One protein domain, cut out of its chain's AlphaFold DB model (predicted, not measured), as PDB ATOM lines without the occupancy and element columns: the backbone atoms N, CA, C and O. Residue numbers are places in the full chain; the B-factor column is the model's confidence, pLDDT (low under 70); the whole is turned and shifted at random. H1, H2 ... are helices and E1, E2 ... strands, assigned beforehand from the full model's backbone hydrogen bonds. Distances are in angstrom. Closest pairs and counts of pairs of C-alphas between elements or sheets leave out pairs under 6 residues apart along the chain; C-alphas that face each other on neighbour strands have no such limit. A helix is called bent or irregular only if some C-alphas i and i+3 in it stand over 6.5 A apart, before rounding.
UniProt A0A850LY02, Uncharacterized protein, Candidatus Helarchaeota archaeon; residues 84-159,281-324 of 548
ATOM      1  N   ILE A  84     197.123 142.920 130.836       95.88
ATOM      2  CA  ILE A  84     198.560 143.160 130.645       95.88
ATOM      3  C   ILE A  84     198.812 144.663 130.504       95.88
ATOM      4  O   ILE A  84     199.641 145.224 131.212       95.88
ATOM      5  N   PHE A  85     198.055 145.340 129.641       96.44
ATOM      6  CA  PHE A  85     198.251 146.767 129.350       96.44
ATOM      7  C   PHE A  85     197.642 147.717 130.398       96.44
ATOM      8  O   PHE A  85     197.977 148.900 130.444       96.44
ATOM      9  N   LYS A  86     196.758 147.224 131.268       93.94
ATOM     10  CA  LYS A  86     196.213 147.974 132.411       93.94
ATOM     11  C   LYS A  86     197.256 148.180 133.514       93.94
ATOM     12  O   LYS A  86     197.244 149.224 134.175       93.94
ATOM     13  N   ASN A  87     198.130 147.194 133.719       92.69
ATOM     14  CA  ASN A  87     199.102 147.177 134.807       92.69
ATOM     15  C   ASN A  87     200.510 147.566 134.290       92.69
ATOM     16  O   ASN A  87     201.072 146.853 133.459       92.69
ATOM     17  N   PRO A  88     201.117 148.665 134.782       92.56
ATOM     18  CA  PRO A  88     202.439 149.104 134.324       92.56
ATOM     19  C   PRO A  88     203.544 148.075 134.605       92.56
ATOM     20  O   PRO A  88     204.445 147.912 133.786       92.56
ATOM     21  N   THR A  89     203.449 147.331 135.708       93.75
ATOM     22  CA  THR A  89     204.385 146.260 136.064       93.75
ATOM     23  C   THR A  89     204.332 145.127 135.041       93.75
ATOM     24  O   THR A  89     205.368 144.636 134.602       93.75
ATOM     25  N   ARG A  90     203.137 144.768 134.556       95.69
ATOM     26  CA  ARG A  90     202.984 143.775 133.478       95.69
ATOM     27  C   ARG A  90     203.546 144.282 132.148       95.69
ATOM     28  O   ARG A  90     204.193 143.520 131.437       95.69
ATOM     29  N   ILE A  91     203.402 145.569 131.832       95.69
ATOM     30  CA  ILE A  91     204.065 146.161 130.654       95.69
ATOM     31  C   ILE A  91     205.594 146.050 130.771       95.69
ATOM     32  O   ILE A  91     206.257 145.729 129.785       95.69
ATOM     33  N   LEU A  92     206.164 146.278 131.961       96.19
ATOM     34  CA  LEU A  92     207.601 146.098 132.199       96.19
ATOM     35  C   LEU A  92     208.035 144.642 132.011       96.19
ATOM     36  O   LEU A  92     209.049 144.407 131.358       96.19
ATOM     37  N   ILE A  93     207.258 143.681 132.521       97.50
ATOM     38  CA  ILE A  93     207.501 142.247 132.305       97.50
ATOM     39  C   ILE A  93     207.493 141.925 130.807       97.50
ATOM     40  O   ILE A  93     208.444 141.319 130.316       97.50
ATOM     41  N   LEU A  94     206.469 142.372 130.066       96.88
ATOM     42  CA  LEU A  94     206.380 142.151 128.621       96.88
ATOM     43  C   LEU A  94     207.622 142.701 127.911       96.88
ATOM     44  O   LEU A  94     208.291 141.962 127.194       96.88
ATOM     45  N   ARG A  95     207.981 143.966 128.183       95.81
ATOM     46  CA  ARG A  95     209.182 144.619 127.637       95.81
ATOM     47  C   ARG A  95     210.449 143.836 127.968       95.81
ATOM     48  O   ARG A  95     211.262 143.616 127.078       95.81
ATOM     49  N   LYS A  96     210.604 143.366 129.207       95.94
ATOM     50  CA  LYS A  96     211.777 142.589 129.614       95.94
ATOM     51  C   LYS A  96     211.879 141.265 128.862       95.94
ATOM     52  O   LYS A  96     212.966 140.875 128.446       95.94
ATOM     53  N   LEU A  97     210.751 140.597 128.644       95.69
ATOM     54  CA  LEU A  97     210.689 139.316 127.942       95.69
ATOM     55  C   LEU A  97     210.949 139.445 126.435       95.69
ATOM     56  O   LEU A  97     211.413 138.482 125.829       95.69
ATOM     57  N   THR A  98     210.776 140.636 125.842       95.06
ATOM     58  CA  THR A  98     211.204 140.905 124.450       95.06
ATOM     59  C   THR A  98     212.723 140.796 124.253       95.06
ATOM     60  O   THR A  98     213.208 140.606 123.135       95.06
ATOM     61  N   GLU A  99     213.508 140.866 125.333       93.88
ATOM     62  CA  GLU A  99     214.961 140.710 125.271       93.88
ATOM     63  C   GLU A  99     215.395 139.238 125.162       93.88
ATOM     64  O   GLU A  99     216.546 138.963 124.833       93.88
ATOM     65  N   GLY A 100     214.524 138.277 125.472       93.62
ATOM     66  CA  GLY A 100     214.850 136.850 125.478       93.62
ATOM     67  C   GLY A 100     214.333 136.131 126.720       93.62
ATOM     68  O   GLY A 100     213.658 136.713 127.564       93.62
ATOM     69  N   ALA A 101     214.695 134.853 126.846       94.25
ATOM     70  CA  ALA A 101     214.269 134.031 127.972       94.25
ATOM     71  C   ALA A 101     214.883 134.545 129.280       94.25
ATOM     72  O   ALA A 101     215.964 135.153 129.288       94.25
ATOM     73  N   ILE A 102     214.186 134.299 130.384       95.06
ATOM     74  CA  ILE A 102     214.622 134.711 131.716       95.06
ATOM     75  C   ILE A 102     214.223 133.664 132.750       95.06
ATOM     76  O   ILE A 102     213.170 133.040 132.644       95.06
ATOM     77  N   ILE A 103     215.076 133.477 133.751       94.69
ATOM     78  CA  ILE A 103     214.775 132.646 134.919       94.69
ATOM     79  C   ILE A 103     213.754 133.387 135.786       94.69
ATOM     80  O   ILE A 103     213.895 134.590 136.005       94.69
ATOM     81  N   LYS A 104     212.747 132.675 136.295       95.12
ATOM     82  CA  LYS A 104     211.633 133.256 137.058       95.12
ATOM     83  C   LYS A 104     212.103 134.058 138.279       95.12
ATOM     84  O   LYS A 104     211.703 135.206 138.443       95.12
ATOM     85  N   GLU A 105     213.050 133.522 139.047       93.00
ATOM     86  CA  GLU A 105     213.647 134.222 140.197       93.00
ATOM     87  C   GLU A 105     214.451 135.468 139.804       93.00
ATOM     88  O   GLU A 105     214.402 136.497 140.478       93.00
ATOM     89  N   VAL A 106     215.148 135.424 138.664       94.31
ATOM     90  CA  VAL A 106     215.872 136.594 138.142       94.31
ATOM     91  C   VAL A 106     214.890 137.677 137.702       94.31
ATOM     92  O   VAL A 106     215.139 138.857 137.942       94.31
ATOM     93  N   LEU A 107     213.765 137.291 137.090       96.25
ATOM     94  CA  LEU A 107     212.699 138.228 136.747       96.25
ATOM     95  C   LEU A 107     212.094 138.857 138.005       96.25
ATOM     96  O   LEU A 107     211.920 140.071 138.019       96.25
ATOM     97  N   ARG A 108     211.813 138.059 139.046       95.50
ATOM     98  CA  ARG A 108     211.295 138.546 140.333       95.50
ATOM     99  C   ARG A 108     212.211 139.617 140.913       95.50
ATOM    100  O   ARG A 108     211.761 140.735 141.132       95.50
ATOM    101  N   LYS A 109     213.502 139.302 141.066       95.44
ATOM    102  CA  LYS A 109     214.500 140.237 141.600       95.44
ATOM    103  C   LYS A 109     214.607 141.508 140.755       95.44
ATOM    104  O   LYS A 109     214.494 142.605 141.283       95.44
ATOM    105  N   TRP A 110     214.753 141.361 139.436       96.12
ATOM    106  CA  TRP A 110     214.838 142.502 138.520       96.12
ATOM    107  C   TRP A 110     213.604 143.409 138.600       96.12
ATOM    108  O   TRP A 110     213.713 144.630 138.487       96.12
ATOM    109  N   LEU A 111     212.423 142.817 138.774       95.94
ATOM    110  CA  LEU A 111     211.178 143.557 138.880       95.94
ATOM    111  C   LEU A 111     211.070 144.279 140.226       95.94
ATOM    112  O   LEU A 111     210.684 145.447 140.219       95.94
ATOM    113  N   SER A 112     211.469 143.636 141.331       93.94
ATOM    114  CA  SER A 112     211.562 144.284 142.645       93.94
ATOM    115  C   SER A 112     212.493 145.498 142.596       93.94
ATOM    116  O   SER A 112     212.091 146.600 142.963       93.94
ATOM    117  N   ASP A 113     213.688 145.334 142.014       94.50
ATOM    118  CA  ASP A 113     214.667 146.415 141.845       94.50
ATOM    119  C   ASP A 113     214.098 147.575 141.007       94.50
ATOM    120  O   ASP A 113     214.398 148.747 141.242       94.50
ATOM    121  N   ARG A 114     213.267 147.266 140.001       94.38
ATOM    122  CA  ARG A 114     212.708 148.271 139.088       94.38
ATOM    123  C   ARG A 114     211.515 149.023 139.668       94.38
ATOM    124  O   ARG A 114     211.326 150.190 139.323       94.38
ATOM    125  N   VAL A 115     210.688 148.350 140.461       89.81
ATOM    126  CA  VAL A 115     209.494 148.932 141.091       89.81
ATOM    127  C   VAL A 115     209.851 149.625 142.410       89.81
ATOM    128  O   VAL A 115     209.173 150.579 142.783       89.81
ATOM    129  N   GLY A 116     210.944 149.215 143.061       88.25
ATOM    130  CA  GLY A 116     211.374 149.732 144.361       88.25
ATOM    131  C   GLY A 116     210.661 149.078 145.550       88.25
ATOM    132  O   GLY A 116     210.758 149.588 146.660       88.25
ATOM    133  N   GLU A 117     209.944 147.976 145.321       86.31
ATOM    134  CA  GLU A 117     209.244 147.186 146.338       86.31
ATOM    135  C   GLU A 117     209.352 145.699 145.995       86.31
ATOM    136  O   GLU A 117     209.430 145.339 144.819       86.31
ATOM    137  N   ASP A 118     209.311 144.830 147.006       84.12
ATOM    138  CA  ASP A 118     209.405 143.390 146.789       84.12
ATOM    139  C   ASP A 118     208.172 142.826 146.074       84.12
ATOM    140  O   ASP A 118     207.029 142.922 146.530       84.12
ATOM    141  N   VAL A 119     208.408 142.168 144.937       85.62
ATOM    142  CA  VAL A 119     207.360 141.477 144.184       85.62
ATOM    143  C   VAL A 119     207.118 140.094 144.781       85.62
ATOM    144  O   VAL A 119     207.770 139.104 144.429       85.62
ATOM    145  N   LEU A 120     206.139 140.029 145.680       81.12
ATOM    146  CA  LEU A 120     205.761 138.795 146.371       81.12
ATOM    147  C   LEU A 120     204.982 137.827 145.466       81.12
ATOM    148  O   LEU A 120     205.312 136.642 145.413       81.12
ATOM    149  N   ASP A 121     204.011 138.324 144.696       87.12
ATOM    150  CA  ASP A 121     203.193 137.502 143.796       87.12
ATOM    151  C   ASP A 121     203.538 137.734 142.315       87.12
ATOM    152  O   ASP A 121     202.891 138.499 141.597       87.12
ATOM    153  N   LEU A 122     204.598 137.070 141.845       92.50
ATOM    154  CA  LEU A 122     204.946 137.074 140.423       92.50
ATOM    155  C   LEU A 122     203.956 136.237 139.593       92.50
ATOM    156  O   LEU A 122     203.691 136.580 138.441       92.50
ATOM    157  N   ASP A 123     203.382 135.175 140.157       92.12
ATOM    158  CA  ASP A 123     202.488 134.270 139.428       92.12
ATOM    159  C   ASP A 123     201.165 134.954 139.064       92.12
ATOM    160  O   ASP A 123     200.741 134.887 137.907       92.12
ATOM    161  N   GLY A 124     200.566 135.726 139.977       90.38
ATOM    162  CA  GLY A 124     199.394 136.553 139.672       90.38
ATOM    163  C   GLY A 124     199.678 137.663 138.653       90.38
ATOM    164  O   GLY A 124     198.814 138.022 137.841       90.38
ATOM    165  N   LEU A 125     200.912 138.180 138.601       92.81
ATOM    166  CA  LEU A 125     201.324 139.113 137.548       92.81
ATOM    167  C   LEU A 125     201.452 138.427 136.182       92.81
ATOM    168  O   LEU A 125     201.063 139.031 135.178       92.81
ATOM    169  N   LEU A 126     201.961 137.192 136.141       95.56
ATOM    170  CA  LEU A 126     202.172 136.406 134.922       95.56
ATOM    171  C   LEU A 126     200.906 135.697 134.418       95.56
ATOM    172  O   LEU A 126     200.823 135.361 133.236       95.56
ATOM    173  N   MET A 127     199.895 135.505 135.264       93.12
ATOM    174  CA  MET A 127     198.694 134.739 134.925       93.12
ATOM    175  C   MET A 127     197.997 135.186 133.621       93.12
ATOM    176  O   MET A 127     197.755 134.315 132.773       93.12
ATOM    177  N   PRO A 128     197.759 136.490 133.348       93.81
ATOM    178  CA  PRO A 128     197.170 136.914 132.075       93.81
ATOM    179  C   PRO A 128     198.009 136.534 130.851       93.81
ATOM    180  O   PRO A 128     197.465 136.298 129.772       93.81
ATOM    181  N   PHE A 129     199.333 136.437 130.994       96.06
ATOM    182  CA  PHE A 129     200.235 136.053 129.911       96.06
ATOM    183  C   PHE A 129     200.133 134.564 129.576       96.06
ATOM    184  O   PHE A 129     200.131 134.194 128.400       96.06
ATOM    185  N   PHE A 130     200.023 133.709 130.597       94.69
ATOM    186  CA  PHE A 130     199.841 132.271 130.407       94.69
ATOM    187  C   PHE A 130     198.459 131.956 129.831       94.69
ATOM    188  O   PHE A 130     198.354 131.232 128.841       94.69
ATOM    189  N   LYS A 131     197.397 132.556 130.390       92.25
ATOM    190  CA  LYS A 131     196.013 132.345 129.930       92.25
ATOM    191  C   LYS A 131     195.783 132.853 128.504       92.25
ATOM    192  O   LYS A 131     194.977 132.279 127.780       92.25
ATOM    193  N   SER A 132     196.517 133.883 128.080       93.19
ATOM    194  CA  SER A 132     196.495 134.391 126.700       93.19
ATOM    195  C   SER A 132     197.538 133.748 125.771       93.19
ATOM    196  O   SER A 132     197.641 134.125 124.602       93.19
ATOM    197  N   ASN A 133     198.282 132.745 126.256       93.62
ATOM    198  CA  ASN A 133     199.283 131.994 125.495       93.62
ATOM    199  C   ASN A 133     200.356 132.896 124.841       93.62
ATOM    200  O   ASN A 133     200.790 132.648 123.712       93.62
ATOM    201  N   ILE A 134     200.743 133.961 125.551       95.62
ATOM    202  CA  ILE A 134     201.884 134.838 125.243       95.62
ATOM    203  C   ILE A 134     203.171 134.232 125.805       95.62
ATOM    204  O   ILE A 134     204.212 134.267 125.147       95.62
ATOM    205  N   LEU A 135     203.085 133.650 127.008       96.12
ATOM    206  CA  LEU A 135     204.211 133.041 127.709       96.12
ATOM    207  C   LEU A 135     204.053 131.539 127.877       96.12
ATOM    208  O   LEU A 135     202.945 131.011 128.004       96.12
ATOM    209  N   LYS A 136     205.202 130.865 127.931       95.81
ATOM    210  CA  LYS A 136     205.334 129.482 128.378       95.81
ATOM    211  C   LYS A 136     206.430 129.377 129.422       95.81
ATOM    212  O   LYS A 136     207.459 130.040 129.316       95.81
ATOM    213  N   GLU A 137     206.180 128.542 130.417       95.44
ATOM    214  CA  GLU A 137     207.135 128.215 131.464       95.44
ATOM    215  C   GLU A 137     207.662 126.801 131.219       95.44
ATOM    216  O   GLU A 137     206.885 125.880 130.958       95.44
ATOM    217  N   PHE A 138     208.981 126.638 131.270       94.06
ATOM    218  CA  PHE A 138     209.633 125.338 131.180       94.06
ATOM    219  C   PHE A 138     210.744 125.239 132.218       94.06
ATOM    220  O   PHE A 138     211.481 126.198 132.451       94.06
ATOM    221  N   LYS A 139     210.908 124.044 132.786       92.75
ATOM    222  CA  LYS A 139     212.062 123.707 133.616       92.75
ATOM    223  C   LYS A 139     213.242 123.360 132.718       92.75
ATOM    224  O   LYS A 139     213.139 122.472 131.871       92.75
ATOM    225  N   ILE A 140     214.353 124.071 132.889       88.75
ATOM    226  CA  ILE A 140     215.578 123.853 132.119       88.75
ATOM    227  C   ILE A 140     216.747 123.607 133.073       88.75
ATOM    228  O   ILE A 140     216.905 124.361 134.036       88.75
ATOM    229  N   PRO A 141     217.599 122.606 132.786       84.19
ATOM    230  CA  PRO A 141     218.851 122.426 133.503       84.19
ATOM    231  C   PRO A 141     219.778 123.620 133.273       84.19
ATOM    232  O   PRO A 141     220.157 123.927 132.135       84.19
ATOM    233  N   THR A 142     220.144 124.291 134.358       76.00
ATOM    234  CA  THR A 142     221.178 125.327 134.372       76.00
ATOM    235  C   THR A 142     222.390 124.837 135.158       76.00
ATOM    236  O   THR A 142     222.342 123.795 135.807       76.00
ATOM    237  N   GLU A 143     223.486 125.591 135.106       74.81
ATOM    238  CA  GLU A 143     224.693 125.304 135.894       74.81
ATOM    239  C   GLU A 143     224.424 125.342 137.409       74.81
ATOM    240  O   GLU A 143     225.119 124.683 138.173       74.81
ATOM    241  N   VAL A 144     223.401 126.094 137.839       72.31
ATOM    242  CA  VAL A 144     223.067 126.316 139.253       72.31
ATOM    243  C   VAL A 144     222.072 125.278 139.778       72.31
ATOM    244  O   VAL A 144     222.159 124.873 140.933       72.31
ATOM    245  N   SER A 145     221.111 124.850 138.954       79.19
ATOM    246  CA  SER A 145     220.085 123.887 139.362       79.19
ATOM    247  C   SER A 145     219.602 123.037 138.180       79.19
ATOM    248  O   SER A 145     219.358 123.580 137.093       79.19
ATOM    249  N   PRO A 146     219.389 121.720 138.385       78.75
ATOM    250  CA  PRO A 146     218.891 120.819 137.347       78.75
ATOM    251  C   PRO A 146     217.461 121.149 136.888       78.75
ATOM    252  O   PRO A 146     217.090 120.801 135.770       78.75
ATOM    253  N   GLU A 147     216.673 121.856 137.703       85.44
ATOM    254  CA  GLU A 147     215.289 122.229 137.393       85.44
ATOM    255  C   GLU A 147     215.052 123.718 137.647       85.44
ATOM    256  O   GLU A 147     214.433 124.114 138.630       85.44
ATOM    257  N   THR A 148     215.560 124.571 136.758       90.38
ATOM    258  CA  THR A 148     215.332 126.018 136.868       90.38
ATOM    259  C   THR A 148     214.116 126.434 136.046       90.38
ATOM    260  O   THR A 148     214.084 126.216 134.833       90.38
ATOM    261  N   GLU A 149     213.130 127.069 136.680       94.50
ATOM    262  CA  GLU A 149     211.946 127.612 136.005       94.50
ATOM    263  C   GLU A 149     212.321 128.811 135.125       94.50
ATOM    264  O   GLU A 149     212.814 129.842 135.594       94.50
ATOM    265  N   CYS A 150     212.106 128.659 133.820       94.81
ATOM    266  CA  CYS A 150     212.436 129.649 132.807       94.81
ATOM    267  C   CYS A 150     211.181 130.061 132.037       94.81
ATOM    268  O   CYS A 150     210.370 129.223 131.638       94.81
ATOM    269  N   LEU A 151     211.057 131.362 131.785       96.94
ATOM    270  CA  LEU A 151     209.947 131.971 131.063       96.94
ATOM    271  C   LEU A 151     210.359 132.296 129.627       96.94
ATOM    272  O   LEU A 151     211.424 132.873 129.382       96.94
ATOM    273  N   PHE A 152     209.478 131.959 128.688       96.25
ATOM    274  CA  PHE A 152     209.683 132.120 127.252       96.25
ATOM    275  C   PHE A 152     208.550 132.917 126.622       96.25
ATOM    276  O   PHE A 152     207.379 132.557 126.767       96.25
ATOM    277  N   LEU A 153     208.909 133.960 125.870       96.31
ATOM    278  CA  LEU A 153     207.973 134.698 125.030       96.31
ATOM    279  C   LEU A 153     207.761 133.935 123.724       96.31
ATOM    280  O   LEU A 153     208.670 133.810 122.910       96.31
ATOM    281  N   ILE A 154     206.556 133.405 123.541       95.06
ATOM    282  CA  ILE A 154     206.205 132.611 122.356       95.06
ATOM    283  C   ILE A 154     205.414 133.408 121.320       95.06
ATOM    284  O   ILE A 154     205.418 133.083 120.132       95.06
ATOM    285  N   LYS A 155     204.721 134.447 121.778       95.12
ATOM    286  CA  LYS A 155     203.983 135.412 120.972       95.12
ATOM    287  C   LYS A 155     204.156 136.766 121.616       95.12
ATOM    288  O   LYS A 155     204.210 136.847 122.834       95.12
ATOM    289  N   ASP A 156     204.183 137.803 120.807       95.81
ATOM    290  CA  ASP A 156     204.127 139.170 121.298       95.81
ATOM    291  C   ASP A 156     202.743 139.765 121.023       95.81
ATOM    292  O   ASP A 156     201.980 139.250 120.196       95.81
ATOM    293  N   VAL A 157     202.403 140.827 121.742       96.50
ATOM    294  CA  VAL A 157     201.126 141.525 121.639       96.50
ATOM    295  C   VAL A 157     201.362 143.025 121.574       96.50
ATOM    296  O   VAL A 157     202.114 143.600 122.356       96.50
ATOM    297  N   PHE A 158     200.671 143.682 120.651       94.62
ATOM    298  CA  PHE A 158     200.712 145.131 120.514       94.62
ATOM    299  C   PHE A 158     199.331 145.723 120.777       94.62
ATOM    300  O   PHE A 158     198.330 145.170 120.337       94.62
ATOM    301  N   PHE A 159     199.263 146.845 121.492       96.19
ATOM    302  CA  PHE A 159     198.023 147.599 121.671       96.19
ATOM    303  C   PHE A 159     197.884 148.620 120.544       96.19
ATOM    304  O   PHE A 159     198.803 149.398 120.291       96.19
ATOM    305  N   PRO A 281     207.419 136.631 117.453       94.69
ATOM    306  CA  PRO A 281     208.481 137.558 117.820       94.69
ATOM    307  C   PRO A 281     209.810 137.222 117.120       94.69
ATOM    308  O   PRO A 281     210.814 136.912 117.754       94.69
ATOM    309  N   GLU A 282     209.836 137.294 115.786       92.88
ATOM    310  CA  GLU A 282     211.025 136.981 114.971       92.88
ATOM    311  C   GLU A 282     212.243 137.842 115.344       92.88
ATOM    312  O   GLU A 282     213.377 137.361 115.374       92.88
ATOM    313  N   TYR A 283     211.999 139.097 115.728       93.81
ATOM    314  CA  TYR A 283     213.029 140.041 116.163       93.81
ATOM    315  C   TYR A 283     213.840 139.540 117.374       93.81
ATOM    316  O   TYR A 283     214.971 139.980 117.591       93.81
ATOM    317  N   MET A 284     213.295 138.613 118.171       94.38
ATOM    318  CA  MET A 284     213.971 138.094 119.359       94.38
ATOM    319  C   MET A 284     215.188 137.237 119.034       94.38
ATOM    320  O   MET A 284     216.049 137.088 119.898       94.38
ATOM    321  N   VAL A 285     215.297 136.687 117.820       94.38
ATOM    322  CA  VAL A 285     216.459 135.874 117.419       94.38
ATOM    323  C   VAL A 285     217.757 136.664 117.603       94.38
ATOM    324  O   VAL A 285     218.721 136.157 118.186       94.38
ATOM    325  N   ASP A 286     217.758 137.934 117.197       94.38
ATOM    326  CA  ASP A 286     218.904 138.821 117.376       94.38
ATOM    327  C   ASP A 286     219.140 139.176 118.845       94.38
ATOM    328  O   ASP A 286     220.287 139.153 119.300       94.38
ATOM    329  N   SER A 287     218.074 139.439 119.610       94.75
ATOM    330  CA  SER A 287     218.167 139.714 121.051       94.75
ATOM    331  C   SER A 287     218.771 138.538 121.825       94.75
ATOM    332  O   SER A 287     219.665 138.741 122.648       94.75
ATOM    333  N   ILE A 288     218.349 137.305 121.522       94.25
ATOM    334  CA  ILE A 288     218.866 136.075 122.137       94.25
ATOM    335  C   ILE A 288     220.344 135.897 121.792       94.25
ATOM    336  O   ILE A 288     221.163 135.685 122.687       94.25
ATOM    337  N   ARG A 289     220.704 136.034 120.508       94.25
ATOM    338  CA  ARG A 289     222.097 135.926 120.052       94.25
ATOM    339  C   ARG A 289     222.992 136.960 120.732       94.25
ATOM    340  O   ARG A 289     224.072 136.607 121.200       94.25
ATOM    341  N   ARG A 290     222.542 138.217 120.809       95.25
ATOM    342  CA  ARG A 290     223.274 139.304 121.469       95.25
ATOM    343  C   ARG A 290     223.482 139.007 122.953       95.25
ATOM    344  O   ARG A 290     224.618 139.033 123.408       95.25
ATOM    345  N   ARG A 291     222.418 138.660 123.687       94.00
ATOM    346  CA  ARG A 291     222.509 138.362 125.126       94.00
ATOM    347  C   ARG A 291     223.405 137.169 125.423       94.00
ATOM    348  O   ARG A 291     224.104 137.183 126.430       94.00
ATOM    349  N   TRP A 292     223.397 136.151 124.568       93.94
ATOM    350  CA  TRP A 292     224.339 135.045 124.693       93.94
ATOM    351  C   TRP A 292     225.787 135.505 124.457       93.94
ATOM    352  O   TRP A 292     226.655 135.198 125.270       93.94
ATOM    353  N   GLY A 293     226.041 136.301 123.411       93.00
ATOM    354  CA  GLY A 293     227.367 136.871 123.140       93.00
ATOM    355  C   GLY A 293     227.899 137.759 124.273       93.00
ATOM    356  O   GLY A 293     229.090 137.739 124.567       93.00
ATOM    357  N   GLU A 294     227.006 138.479 124.952       95.25
ATOM    358  CA  GLU A 294     227.291 139.294 126.142       95.25
ATOM    359  C   GLU A 294     227.365 138.478 127.446       95.25
ATOM    360  O   GLU A 294     227.593 139.051 128.506       95.25
ATOM    361  N   ARG A 295     227.163 137.152 127.398       90.62
ATOM    362  CA  ARG A 295     227.099 136.249 128.567       90.62
ATOM    363  C   ARG A 295     225.988 136.582 129.576       90.62
ATOM    364  O   ARG A 295     226.032 136.147 130.721       90.62
ATOM    365  N   ASN A 296     224.943 137.282 129.133       89.12
ATOM    366  CA  ASN A 296     223.752 137.600 129.929       89.12
ATOM    367  C   ASN A 296     222.790 136.407 130.089       89.12
ATOM    368  O   ASN A 296     221.875 136.456 130.912       89.12
ATOM    369  N   ILE A 297     222.937 135.369 129.259       91.00
ATOM    370  CA  ILE A 297     222.203 134.099 129.340       91.00
ATOM    371  C   ILE A 297     223.139 132.935 129.013       91.00
ATOM    372  O   ILE A 297     224.073 133.088 128.221       91.00
ATOM    373  N   SER A 298     222.862 131.758 129.577       91.06
ATOM    374  CA  SER A 298     223.622 130.543 129.271       91.06
ATOM    375  C   SER A 298     223.365 130.061 127.840       91.06
ATOM    376  O   SER A 298     222.296 130.283 127.261       91.06
ATOM    377  N   GLN A 299     224.340 129.350 127.266       91.12
ATOM    378  CA  GLN A 299     224.218 128.776 125.924       91.12
ATOM    379  C   GLN A 299     223.031 127.808 125.823       91.12
ATOM    380  O   GLN A 299     222.296 127.847 124.837       91.12
ATOM    381  N   ASN A 300     222.804 126.977 126.848       90.62
ATOM    382  CA  ASN A 300     221.674 126.047 126.873       90.62
ATOM    383  C   ASN A 300     220.339 126.805 126.810       90.62
ATOM    384  O   ASN A 300     219.505 126.510 125.958       90.62
ATOM    385  N   LEU A 301     220.167 127.844 127.635       91.88
ATOM    386  CA  LEU A 301     218.946 128.653 127.644       91.88
ATOM    387  C   LEU A 301     218.709 129.347 126.294       91.88
ATOM    388  O   LEU A 301     217.585 129.345 125.787       91.88
ATOM    389  N   ALA A 302     219.765 129.890 125.681       92.88
ATOM    390  CA  ALA A 302     219.695 130.502 124.357       92.88
ATOM    391  C   ALA A 302     219.265 129.491 123.280       92.88
ATOM    392  O   ALA A 302     218.321 129.748 122.532       92.88
ATOM    393  N   LEU A 303     219.907 128.319 123.231       92.62
ATOM    394  CA  LEU A 303     219.580 127.259 122.273       92.62
ATOM    395  C   LEU A 303     218.156 126.738 122.469       92.62
ATOM    396  O   LEU A 303     217.433 126.573 121.489       92.62
ATOM    397  N   LYS A 304     217.730 126.522 123.717       92.25
ATOM    398  CA  LYS A 304     216.366 126.089 124.030       92.25
ATOM    399  C   LYS A 304     215.323 127.111 123.595       92.25
ATOM    400  O   LYS A 304     214.318 126.731 122.998       92.25
ATOM    401  N   HIS A 305     215.589 128.399 123.794       91.88
ATOM    402  CA  HIS A 305     214.697 129.442 123.304       91.88
ATOM    403  C   HIS A 305     214.614 129.454 121.771       91.88
ATOM    404  O   HIS A 305     213.521 129.505 121.213       91.88
ATOM    405  N   LEU A 306     215.751 129.348 121.077       93.44
ATOM    406  CA  LEU A 306     215.776 129.290 119.612       93.44
ATOM    407  C   LEU A 306     215.061 128.042 119.071       93.44
ATOM    408  O   LEU A 306     214.347 128.133 118.074       93.44
ATOM    409  N   GLN A 307     215.202 126.890 119.737       92.62
ATOM    410  CA  GLN A 307     214.467 125.661 119.414       92.62
ATOM    411  C   GLN A 307     212.955 125.861 119.563       92.62
ATOM    412  O   GLN A 307     212.202 125.525 118.647       92.62
ATOM    413  N   LEU A 308     212.525 126.468 120.671       93.31
ATOM    414  CA  LEU A 308     211.124 126.780 120.931       93.31
ATOM    415  C   LEU A 308     210.547 127.719 119.861       93.31
ATOM    416  O   LEU A 308     209.539 127.389 119.238       93.31
ATOM    417  N   ILE A 309     211.216 128.844 119.591       92.56
ATOM    418  CA  ILE A 309     210.827 129.821 118.560       92.56
ATOM    419  C   ILE A 309     210.726 129.136 117.192       92.56
ATOM    420  O   ILE A 309     209.700 129.249 116.518       92.56
ATOM    421  N   ARG A 310     211.741 128.353 116.800       92.12
ATOM    422  CA  ARG A 310     211.737 127.599 115.537       92.12
ATOM    423  C   ARG A 310     210.562 126.628 115.452       92.12
ATOM    424  O   ARG A 310     209.897 126.576 114.421       92.12
ATOM    425  N   GLY A 311     210.306 125.850 116.502       92.38
ATOM    426  CA  GLY A 311     209.219 124.874 116.493       92.38
ATOM    427  C   GLY A 311     207.844 125.539 116.410       92.38
ATOM    428  O   GLY A 311     206.991 125.091 115.645       92.38
ATOM    429  N   ILE A 312     207.647 126.658 117.110       92.38
ATOM    430  CA  ILE A 312     206.401 127.435 117.051       92.38
ATOM    431  C   ILE A 312     206.196 128.046 115.665       92.38
ATOM    432  O   ILE A 312     205.088 127.976 115.132       92.38
ATOM    433  N   PHE A 313     207.255 128.565 115.038       91.19
ATOM    434  CA  PHE A 313     207.205 129.041 113.652       91.19
ATOM    435  C   PHE A 313     206.769 127.937 112.676       91.19
ATOM    436  O   PHE A 313     206.018 128.183 111.735       91.19
ATOM    437  N   GLN A 314     207.195 126.698 112.929       91.25
ATOM    438  CA  GLN A 314     206.807 125.516 112.156       91.25
ATOM    439  C   GLN A 314     205.398 124.989 112.490       91.25
ATOM    440  O   GLN A 314     204.955 124.009 111.890       91.25
ATOM    441  N   GLY A 315     204.679 125.616 113.428       90.50
ATOM    442  CA  GLY A 315     203.333 125.217 113.840       90.50
ATOM    443  C   GLY A 315     203.288 124.070 114.856       90.50
ATOM    444  O   GLY A 315     202.229 123.468 115.042       90.50
ATOM    445  N   LEU A 316     204.409 123.749 115.510       89.81
ATOM    446  CA  LEU A 316     204.443 122.782 116.610       89.81
ATOM    447  C   LEU A 316     203.862 123.399 117.886       89.81
ATOM    448  O   LEU A 316     203.930 124.613 118.097       89.81
ATOM    449  N   SER A 317     203.314 122.558 118.771       90.19
ATOM    450  CA  SER A 317     202.967 123.029 120.114       90.19
ATOM    451  C   SER A 317     204.247 123.387 120.880       90.19
ATOM    452  O   SER A 317     205.289 122.777 120.620       90.19
ATOM    453  N   PRO A 318     204.202 124.341 121.826       88.50
ATOM    454  CA  PRO A 318     205.374 124.735 122.605       88.50
ATOM    455  C   PRO A 318     206.083 123.556 123.277       88.50
ATOM    456  O   PRO A 318     207.306 123.488 123.279       88.50
ATOM    457  N   GLU A 319     205.328 122.581 123.774       89.38
ATOM    458  CA  GLU A 319     205.850 121.393 124.452       89.38
ATOM    459  C   GLU A 319     206.619 120.489 123.470       89.38
ATOM    460  O   GLU A 319     207.721 120.021 123.761       89.38
ATOM    461  N   VAL A 320     206.085 120.309 122.255       86.88
ATOM    462  CA  VAL A 320     206.755 119.565 121.173       86.88
ATOM    463  C   VAL A 320     207.972 120.317 120.648       86.88
ATOM    464  O   VAL A 320     208.998 119.703 120.372       86.88
ATOM    465  N   ALA A 321     207.876 121.638 120.519       87.44
ATOM    466  CA  ALA A 321     208.972 122.488 120.075       87.44
ATOM    467  C   ALA A 321     210.150 122.469 121.065       87.44
ATOM    468  O   ALA A 321     211.306 122.479 120.649       87.44
ATOM    469  N   MET A 322     209.853 122.396 122.365       86.75
ATOM    470  CA  MET A 322     210.846 122.426 123.434       86.75
ATOM    471  C   MET A 322     211.596 121.090 123.578       86.75
ATOM    472  O   MET A 322     212.826 121.057 123.678       86.75
ATOM    473  N   PHE A 323     210.880 119.964 123.542       83.44
ATOM    474  CA  PHE A 323     211.472 118.650 123.830       83.44
ATOM    475  C   PHE A 323     211.628 117.740 122.597       83.44
ATOM    476  O   PHE A 323     212.263 116.691 122.674       83.44
ATOM    477  N   GLY A 324     211.106 118.140 121.436       77.44
ATOM    478  CA  GLY A 324     211.060 117.314 120.229       77.44
ATOM    479  C   GLY A 324     209.912 116.297 120.248       77.44
ATOM    480  O   GLY A 324     209.297 116.018 121.279       77.44
TER     481      GLY A 324
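What this domain is: This is residues 84 to 159 and 281 to 324 of the 548 residues of an uncharacterized protein of Candidatus Helarchaeota archaeon (UniProt A0A850LY02). A two-stranded antiparallel hairpin, E1 and E2, stands in the middle between two groups of three helices: H1, H2 and H3 on one side, and on the other the helical hairpin H4 and H5, with H6 packed on H5. The printed part has 120 residues with six named helices and two named strands, in the order H1 H2 H3 E1 E2 H4 H5 H6; its class is mostly helix. It is compact, with a radius of gyration of the C-alphas of 13.8 A and spans of 38 by 33 by 24 A.

How they stand to each other: Start at H1, residues 88 to 97, which touches H2, residues 104 to 115, at a steep tilt of 47 degrees; their closest C-alphas, Ile 93 and Leu 111, are 7.6 A apart. H1 only just touches H3, residues 122 to 131, with 3 pairs of C-alphas within 8 A, the closest Arg 90 and Leu 125 at 6.4 A. Next, find E1, residues 135 to 140, and E2, residues 148 to 153, antiparallel at 150 degrees: N 138 and O 150 are within hydrogen-bond range at 3.0 A. Lys 104 and Cys 150 are the closest C-alphas of H2 and E2, 5.6 A apart. H4, residues 284 to 293, touches H5, residues 299 to 313, opposite ways at a shallow tilt of 11 degrees; the closest C-alphas are Ile 288 and Ala 302, 6.1 A. H5 touches H6, residues 318 to 324, at a steep tilt of 64 degrees, with C-alphas Gly 311 and Ala 321 closest at 4.3 A. H5 comes nearest to E2 at C-alphas His 305 and Phe 152, 6.9 A. Every O i to N i+4 pair is within hydrogen-bond range in H1, H2, H4, H5 and H6, but 4 of 6 in H3.

Where its parts are: Find C-alpha 88 at (202.439, 149.104, 134.324), where H1 begins. H2 is 16.3 A long and E2 16.4 A. H3 is irregular: C-alphas 125 and 128 are 7.2 A apart. From C-alpha 299 at (224.218, 128.776, 125.924), H5 runs 21.0 A; H6 ends at C-alpha 324 at (211.060, 117.314, 120.229).

The domain as a whole: The farthest C-alphas, Gly 116 and Gln 314, are 40.6 A apart. Residues 160 to 280 are not printed, and C-alphas 159 and 281 are 15.0 A apart across this cut. Of the links printed whole, none is long. No printed residue has a pLDDT under 70.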